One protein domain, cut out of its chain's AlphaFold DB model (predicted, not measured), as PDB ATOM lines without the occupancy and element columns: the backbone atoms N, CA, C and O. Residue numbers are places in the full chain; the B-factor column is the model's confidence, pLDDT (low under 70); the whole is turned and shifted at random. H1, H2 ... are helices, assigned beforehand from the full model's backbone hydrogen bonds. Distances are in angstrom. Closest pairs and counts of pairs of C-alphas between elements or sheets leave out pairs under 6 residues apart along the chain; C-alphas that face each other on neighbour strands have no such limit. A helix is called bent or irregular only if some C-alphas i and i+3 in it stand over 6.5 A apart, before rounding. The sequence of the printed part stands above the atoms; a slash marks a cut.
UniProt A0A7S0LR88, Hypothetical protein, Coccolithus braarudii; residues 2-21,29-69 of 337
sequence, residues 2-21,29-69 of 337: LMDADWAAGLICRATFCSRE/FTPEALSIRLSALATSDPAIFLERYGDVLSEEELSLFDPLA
ATOM      1  N   LEU A   2      16.453 -27.149  23.278       70.19
ATOM      2  CA  LEU A   2      16.994 -28.279  22.502       70.19
ATOM      3  C   LEU A   2      17.700 -29.343  23.372       70.19
ATOM      4  O   LEU A   2      17.866 -30.464  22.919       70.19
ATOM      5  N   MET A   3      18.058 -29.011  24.618       83.25
ATOM      6  CA  MET A   3      18.710 -29.904  25.585       83.25
ATOM      7  C   MET A   3      17.830 -30.080  26.834       83.25
ATOM      8  O   MET A   3      18.138 -29.570  27.911       83.25
ATOM      9  N   ASP A   4      16.666 -30.708  26.681       86.88
ATOM     10  CA  ASP A   4      15.730 -30.945  27.786       86.88
ATOM     11  C   ASP A   4      15.974 -32.286  28.511       86.88
ATOM     12  O   ASP A   4      16.907 -33.037  28.215       86.88
ATOM     13  N   ALA A   5      15.167 -32.562  29.539       86.56
ATOM     14  CA  ALA A   5      15.309 -33.771  30.348       86.56
ATOM     15  C   ALA A   5      14.992 -35.057  29.563       86.56
ATOM     16  O   ALA A   5      15.523 -36.112  29.910       86.56
ATOM     17  N   ASP A   6      14.175 -34.978  28.509       87.94
ATOM     18  CA  ASP A   6      13.849 -36.121  27.651       87.94
ATOM     19  C   ASP A   6      15.034 -36.465  26.739       87.94
ATOM     20  O   ASP A   6      15.407 -37.636  26.624       87.94
ATOM     21  N   TRP A   7      15.701 -35.451  26.176       91.75
ATOM     22  CA  TRP A   7      16.980 -35.623  25.481       91.75
ATOM     23  C   TRP A   7      18.032 -36.284  26.386       91.75
ATOM     24  O   TRP A   7      18.626 -37.303  26.026       91.75
ATOM     25  N   ALA A   8      18.206 -35.769  27.607       88.00
ATOM     26  CA  ALA A   8      19.163 -36.327  28.558       88.00
ATOM     27  C   ALA A   8      18.795 -37.754  29.008       88.00
ATOM     28  O   ALA A   8      19.681 -38.578  29.230       88.00
ATOM     29  N   ALA A   9      17.503 -38.082  29.118       88.50
ATOM     30  CA  ALA A   9      17.056 -39.447  29.394       88.50
ATOM     31  C   ALA A   9      17.441 -40.415  28.262       88.50
ATOM     32  O   ALA A   9      17.852 -41.547  28.530       88.50
ATOM     33  N   GLY A  10      17.377 -39.953  27.010       88.81
ATOM     34  CA  GLY A  10      17.867 -40.683  25.842       88.81
ATOM     35  C   GLY A  10      19.353 -41.044  25.936       88.81
ATOM     36  O   GLY A  10      19.717 -42.186  25.652       88.81
ATOM     37  N   LEU A  11      20.199 -40.119  26.408       88.12
ATOM     38  CA  LEU A  11      21.631 -40.375  26.619       88.12
ATOM     39  C   LEU A  11      21.875 -41.483  27.645       88.12
ATOM     40  O   LEU A  11      22.687 -42.372  27.406       88.12
ATOM     41  N   ILE A  12      21.131 -41.475  28.753       87.25
ATOM     42  CA  ILE A  12      21.273 -42.458  29.842       87.25
ATOM     43  C   ILE A  12      20.949 -43.881  29.374       87.25
ATOM     44  O   ILE A  12      21.490 -44.851  29.900       87.25
ATOM     45  N   CYS A  13      20.074 -44.017  28.379       87.00
ATOM     46  CA  CYS A  13      19.668 -45.314  27.850       87.00
ATOM     47  C   CYS A  13      20.692 -45.923  26.877       87.00
ATOM     48  O   CYS A  13      20.519 -47.068  26.454       87.00
ATOM     49  N   ARG A  14      21.747 -45.187  26.494       88.44
ATOM     50  CA  ARG A  14      22.790 -45.690  25.592       88.44
ATOM     51  C   ARG A  14      23.713 -46.664  26.317       88.44
ATOM     52  O   ARG A  14      24.118 -46.435  27.451       88.44
ATOM     53  N   ALA A  15      24.113 -47.727  25.622       78.06
ATOM     54  CA  ALA A  15      24.993 -48.760  26.171       78.06
ATOM     55  C   ALA A  15      26.385 -48.236  26.575       78.06
ATOM     56  O   ALA A  15      27.041 -48.829  27.426       78.06
ATOM     57  N   THR A  16      26.830 -47.130  25.978       81.88
ATOM     58  CA  THR A  16      28.112 -46.471  26.268       81.88
ATOM     59  C   THR A  16      28.028 -45.465  27.417       81.88
ATOM     60  O   THR A  16      29.051 -44.926  27.837       81.88
ATOM     61  N   PHE A  17      26.830 -45.200  27.949       85.62
ATOM     62  CA  PHE A  17      26.651 -44.220  29.008       85.62
ATOM     63  C   PHE A  17      27.176 -44.741  30.349       85.62
ATOM     64  O   PHE A  17      26.739 -45.773  30.858       85.62
ATOM     65  N   CYS A  18      28.082 -43.980  30.958       80.56
ATOM     66  CA  CYS A  18      28.572 -44.221  32.310       80.56
ATOM     67  C   CYS A  18      28.356 -42.972  33.162       80.56
ATOM     68  O   CYS A  18      28.770 -41.873  32.791       80.56
ATOM     69  N   SER A  19      27.745 -43.129  34.339       78.69
ATOM     70  CA  SER A  19      27.575 -42.014  35.269       78.69
ATOM     71  C   SER A  19      28.939 -41.578  35.820       78.69
ATOM     72  O   SER A  19      29.545 -42.311  36.603       78.69
ATOM     73  N   ARG A  20      29.406 -40.381  35.448       80.19
ATOM     74  CA  ARG A  20      30.660 -39.776  35.948       80.19
ATOM     75  C   ARG A  20      30.419 -38.792  37.107       80.19
ATOM     76  O   ARG A  20      31.238 -37.918  37.384       80.19
ATOM     77  N   GLU A  21      29.274 -38.890  37.784       76.56
ATOM     78  CA  GLU A  21      28.923 -37.984  38.879       76.56
ATOM     79  C   GLU A  21      29.591 -38.390  40.202       76.56
ATOM     80  O   GLU A  21      29.561 -39.566  40.576       76.56
ATOM     81  N   PHE A  29      21.900 -42.040  41.910       71.88
ATOM     82  CA  PHE A  29      20.911 -41.174  41.277       71.88
ATOM     83  C   PHE A  29      19.898 -42.026  40.512       71.88
ATOM     84  O   PHE A  29      20.264 -42.943  39.775       71.88
ATOM     85  N   THR A  30      18.610 -41.726  40.688       85.75
ATOM     86  CA  THR A  30      17.590 -42.278  39.799       85.75
ATOM     87  C   THR A  30      17.826 -41.729  38.389       85.75
ATOM     88  O   THR A  30      18.278 -40.587  38.255       85.75
ATOM     89  N   PRO A  31      17.523 -42.497  37.328       84.00
ATOM     90  CA  PRO A  31      17.757 -42.050  35.954       84.00
ATOM     91  C   PRO A  31      17.022 -40.738  35.636       84.00
ATOM     92  O   PRO A  31      17.560 -39.884  34.944       84.00
ATOM     93  N   GLU A  32      15.841 -40.527  36.222       87.38
ATOM     94  CA  GLU A  32      15.079 -39.276  36.106       87.38
ATOM     95  C   GLU A  32      15.774 -38.084  36.786       87.38
ATOM     96  O   GLU A  32      15.811 -36.980  36.249       87.38
ATOM     97  N   ALA A  33      16.351 -38.278  37.976       87.50
ATOM     98  CA  ALA A  33      17.082 -37.207  38.654       87.50
ATOM     99  C   ALA A  33      18.383 -36.863  37.914       87.50
ATOM    100  O   ALA A  33      18.784 -35.697  37.865       87.50
ATOM    101  N   LEU A  34      19.022 -37.876  37.327       88.19
ATOM    102  CA  LEU A  34      20.215 -37.722  36.509       88.19
ATOM    103  C   LEU A  34      19.904 -36.954  35.216       88.19
ATOM    104  O   LEU A  34      20.635 -36.031  34.878       88.19
ATOM    105  N   SER A  35      18.799 -37.252  34.521       89.75
ATOM    106  CA  SER A  35      18.442 -36.550  33.277       89.75
ATOM    107  C   SER A  35      18.168 -35.057  33.502       89.75
ATOM    108  O   SER A  35      18.621 -34.202  32.734       89.75
ATOM    109  N   ILE A  36      17.516 -34.711  34.616       90.06
ATOM    110  CA  ILE A  36      17.326 -33.316  35.039       90.06
ATOM    111  C   ILE A  36      18.675 -32.649  35.338       90.06
ATOM    112  O   ILE A  36      18.906 -31.503  34.955       90.06
ATOM    113  N   ARG A  37      19.593 -33.352  36.011       89.69
ATOM    114  CA  ARG A  37      20.926 -32.817  36.308       89.69
ATOM    115  C   ARG A  37      21.736 -32.575  35.037       89.69
ATOM    116  O   ARG A  37      22.355 -31.522  34.925       89.69
ATOM    117  N   LEU A  38      21.743 -33.532  34.113       90.00
ATOM    118  CA  LEU A  38      22.495 -33.457  32.864       90.00
ATOM    119  C   LEU A  38      21.987 -32.328  31.969       90.00
ATOM    120  O   LEU A  38      22.796 -31.547  31.483       90.00
ATOM    121  N   SER A  39      20.668 -32.188  31.812       90.81
ATOM    122  CA  SER A  39      20.080 -31.065  31.063       90.81
ATOM    123  C   SER A  39      20.403 -29.710  31.705       90.81
ATOM    124  O   SER A  39      20.761 -28.755  31.010       90.81
ATOM    125  N   ALA A  40      20.372 -29.626  33.041       91.38
ATOM    126  CA  ALA A  40      20.809 -28.431  33.757       91.38
ATOM    127  C   ALA A  40      22.304 -28.143  33.549       91.38
ATOM    128  O   ALA A  40      22.674 -26.987  33.345       91.38
ATOM    129  N   LEU A  41      23.163 -29.169  33.572       91.19
ATOM    130  CA  LEU A  41      24.604 -29.027  33.352       91.19
ATOM    131  C   LEU A  41      24.900 -28.578  31.918       91.19
ATOM    132  O   LEU A  41      25.603 -27.595  31.750       91.19
ATOM    133  N   ALA A  42      24.288 -29.205  30.913       90.44
ATOM    134  CA  ALA A  42      24.460 -28.846  29.505       90.44
ATOM    135  C   ALA A  42      24.090 -27.379  29.211       90.44
ATOM    136  O   ALA A  42      24.705 -26.746  28.361       90.44
ATOM    137  N   THR A  43      23.114 -26.825  29.942       90.81
ATOM    138  CA  THR A  43      22.697 -25.420  29.787       90.81
ATOM    139  C   THR A  43      23.538 -24.445  30.619       90.81
ATOM    140  O   THR A  43      23.733 -23.305  30.210       90.81
ATOM    141  N   SER A  44      23.975 -24.845  31.817       91.06
ATOM    142  CA  SER A  44      24.688 -23.951  32.744       91.06
ATOM    143  C   SER A  44      26.196 -23.931  32.523       91.06
ATOM    144  O   SER A  44      26.792 -22.861  32.584       91.06
ATOM    145  N   ASP A  45      26.788 -25.095  32.271       91.75
ATOM    146  CA  ASP A  45      28.214 -25.287  32.029       91.75
ATOM    147  C   ASP A  45      28.414 -26.341  30.919       91.75
ATOM    148  O   ASP A  45      28.627 -27.534  31.192       91.75
ATOM    149  N   PRO A  46      28.292 -25.920  29.646       92.25
ATOM    150  CA  PRO A  46      28.445 -26.813  28.503       92.25
ATOM    151  C   PRO A  46      29.855 -27.415  28.410       92.25
ATOM    152  O   PRO A  46      29.993 -28.544  27.946       92.25
ATOM    153  N   ALA A  47      30.894 -26.724  28.890       92.38
ATOM    154  CA  ALA A  47      32.268 -27.220  28.836       92.38
ATOM    155  C   ALA A  47      32.450 -28.462  29.725       92.38
ATOM    156  O   ALA A  47      32.886 -29.506  29.238       92.38
ATOM    157  N   ILE A  48      32.019 -28.401  30.992       91.75
ATOM    158  CA  ILE A  48      32.076 -29.560  31.901       91.75
ATOM    159  C   ILE A  48      31.185 -30.701  31.394       91.75
ATOM    160  O   ILE A  48      31.506 -31.883  31.573       91.75
ATOM    161  N   PHE A  49      30.048 -30.375  30.773       93.38
ATOM    162  CA  PHE A  49      29.189 -31.387  30.168       93.38
ATOM    163  C   PHE A  49      29.910 -32.138  29.038       93.38
ATOM    164  O   PHE A  49      29.959 -33.369  29.074       93.38
ATOM    165  N   LEU A  50      30.503 -31.418  28.081       93.69
ATOM    166  CA  LEU A  50      31.235 -32.005  26.954       93.69
ATOM    167  C   LEU A  50      32.474 -32.783  27.409       93.69
ATOM    168  O   LEU A  50      32.738 -33.866  26.894       93.69
ATOM    169  N   GLU A  51      33.196 -32.300  28.418       91.19
ATOM    170  CA  GLU A  51      34.340 -33.011  28.995       91.19
ATOM    171  C   GLU A  51      33.945 -34.404  29.519       91.19
ATOM    172  O   GLU A  51      34.661 -35.389  29.324       91.19
ATOM    173  N   ARG A  52      32.796 -34.497  30.201       90.44
ATOM    174  CA  ARG A  52      32.370 -35.719  30.900       90.44
ATOM    175  C   ARG A  52      31.531 -36.654  30.048       90.44
ATOM    176  O   ARG A  52      31.630 -37.866  30.222       90.44
ATOM    177  N   TYR A  53      30.677 -36.105  29.198       90.88
ATOM    178  CA  TYR A  53      29.650 -36.852  28.476       90.88
ATOM    179  C   TYR A  53      29.760 -36.706  26.959       90.88
ATOM    180  O   TYR A  53      28.970 -37.321  26.248       90.88
ATOM    181  N   GLY A  54      30.745 -35.954  26.462       90.38
ATOM    182  CA  GLY A  54      30.954 -35.722  25.035       90.38
ATOM    183  C   GLY A  54      31.153 -36.996  24.220       90.38
ATOM    184  O   GLY A  54      30.596 -37.102  23.135       90.38
ATOM    185  N   ASP A  55      31.846 -37.996  24.773       88.62
ATOM    186  CA  ASP A  55      32.121 -39.279  24.098       88.62
ATOM    187  C   ASP A  55      30.842 -40.069  23.747       88.62
ATOM    188  O   ASP A  55      30.858 -40.970  22.911       88.62
ATOM    189  N   VAL A  56      29.732 -39.780  24.434       90.12
ATOM    190  CA  VAL A  56      28.455 -40.488  24.266       90.12
ATOM    191  C   VAL A  56      27.573 -39.809  23.214       90.12
ATOM    192  O   VAL A  56      26.588 -40.410  22.782       90.12
ATOM    193  N   LEU A  57      27.896 -38.576  22.810       91.31
ATOM    194  CA  LEU A  57      27.091 -37.759  21.902       91.31
ATOM    195  C   LEU A  57      27.289 -38.168  20.438       91.31
ATOM    196  O   LEU A  57      28.380 -38.556  20.025       91.31
ATOM    197  N   SER A  58      26.225 -38.068  19.643       90.25
ATOM    198  CA  SER A  58      26.314 -38.152  18.182       90.25
ATOM    199  C   SER A  58      26.762 -36.816  17.578       90.25
ATOM    200  O   SER A  58      26.668 -35.775  18.225       90.25
ATOM    201  N   GLU A  59      27.177 -36.815  16.308       89.31
ATOM    202  CA  GLU A  59      27.539 -35.575  15.598       89.31
ATOM    203  C   GLU A  59      26.378 -34.565  15.555       89.31
ATOM    204  O   GLU A  59      26.571 -33.366  15.751       89.31
ATOM    205  N   GLU A  60      25.145 -35.052  15.379       90.38
ATOM    206  CA  GLU A  60      23.940 -34.214  15.420       90.38
ATOM    207  C   GLU A  60      23.764 -33.545  16.792       90.38
ATOM    208  O   GLU A  60      23.359 -32.388  16.876       90.38
ATOM    209  N   GLU A  61      24.104 -34.238  17.879       92.06
ATOM    210  CA  GLU A  61      24.011 -33.703  19.239       92.06
ATOM    211  C   GLU A  61      25.164 -32.760  19.576       92.06
ATOM    212  O   GLU A  61      24.943 -31.766  20.264       92.06
ATOM    213  N   LEU A  62      26.374 -33.025  19.071       92.69
ATOM    214  CA  LEU A  62      27.507 -32.103  19.181       92.69
ATOM    215  C   LEU A  62      27.193 -30.771  18.494       92.69
ATOM    216  O   LEU A  62      27.499 -29.716  19.047       92.69
ATOM    217  N   SER A  63      26.476 -30.805  17.365       91.94
ATOM    218  CA  SER A  63      26.077 -29.587  16.650       91.94
ATOM    219  C   SER A  63      25.157 -28.657  17.452       91.94
ATOM    220  O   SER A  63      25.099 -27.454  17.198       91.94
ATOM    221  N   LEU A  64      24.478 -29.176  18.484       91.56
ATOM    222  CA  LEU A  64      23.669 -28.357  19.393       91.56
ATOM    223  C   LEU A  64      24.520 -27.374  20.213       91.56
ATOM    224  O   LEU A  64      23.982 -26.385  20.714       91.56
ATOM    225  N   PHE A  65      25.819 -27.644  20.354       93.00
ATOM    226  CA  PHE A  65      26.777 -26.822  21.090       93.00
ATOM    227  C   PHE A  65      27.596 -25.896  20.180       93.00
ATOM    228  O   PHE A  65      28.239 -24.991  20.702       93.00
ATOM    229  N   ASP A  66      27.532 -26.043  18.850       92.12
ATOM    230  CA  ASP A  66      28.219 -25.147  17.902       92.12
ATOM    231  C   ASP A  66      27.867 -23.656  18.115       92.12
ATOM    232  O   ASP A  66      28.769 -22.822  18.066       92.12
ATOM    233  N   PRO A  67      26.612 -23.265  18.440       92.81
ATOM    234  CA  PRO A  67      26.292 -21.867  18.752       92.81
ATOM    235  C   PRO A  67      26.953 -21.331  20.031       92.81
ATOM    236  O   PRO A  67      26.882 -20.134  20.289       92.81
ATOM    237  N   LEU A  68      27.517 -22.207  20.865       90.38
ATOM    238  CA  LEU A  68      28.206 -21.876  22.116       90.38
ATOM    239  C   LEU A  68      29.738 -21.911  21.952       90.38
ATOM    240  O   LEU A  68      30.450 -21.740  22.938       90.38
ATOM    241  N   ALA A  69      30.243 -22.118  20.730       88.62
ATOM    242  CA  ALA A  69      31.671 -22.209  20.420       88.62
ATOM    243  C   ALA A  69      32.437 -20.878  20.576       88.62
ATOM    244  O   ALA A  69      33.662 -20.869  20.523       88.62
TER     245      ALA A  69
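What this domain is: This is residues 2 to 21 and 29 to 69 of the 337 residues of the protein "Hypothetical protein" of Coccolithus braarudii (UniProt A0A7S0LR88). H1 crosses the longest helix, H2, in its first half; after H2, the backbone folds back as H3, and H4 returns beside H3. The 61 printed residues include four named helices, H1 to H4 in chain order: all helix. The whole is compact, radius of gyration of the C-alphas 10.6 A, spanning 31 by 22 by 19 A.

How they stand to each other: H1, residues 5 to 12, touches H2, residues 31 to 44, opposite ways at a steep tilt of 69.9 degrees, only just short of perpendicular; the closest C-alphas, Ala 8 and Ser 35, are 4.8 A apart. H3, residues 46 to 56, touches H2 at residues 38 to 42 alone, closest C-alphas Ala 42 and Phe 49, 5.4 A, at a steep tilt of 49 degrees, opposite ways. H4, residues 59 to 68, is close to but not clearly touching H3, closest C-alphas Pro 46 and Phe 65, 7.6 A, at a shallow tilt of 8 degrees, opposite ways. H4 is apart from H1 and H2. Every O i to N i+4 pair is within hydrogen-bond range in H1 and H2, 5 of 7 in H3 and 1 of 6 in H4, where 5 of 7 O i to N i+3 pairs are.

Where its parts are: H1 begins at C-alpha 5 (15.309, -33.771, 30.348) and is 10.5 A long, H2 19.6 A, H3 14.3 A and H4 15.2 A, ending at C-alpha 68 (28.206, -21.876, 22.116). H3 and H4 are irregular: C-alphas 52 and 55 are 7.7 A apart, 64 and 67 7.0 A.

The domain as a whole: The two farthest C-alphas, Thr 30 and Ala 69, are 31.3 A apart. Residues 22 to 28, in the link from H1 to H2, are not printed; C-alphas 21 and 29 are 9.0 A apart across the cut. The links H2 to H3 and H3 to H4 are tight. No printed residue has pLDDT under 70.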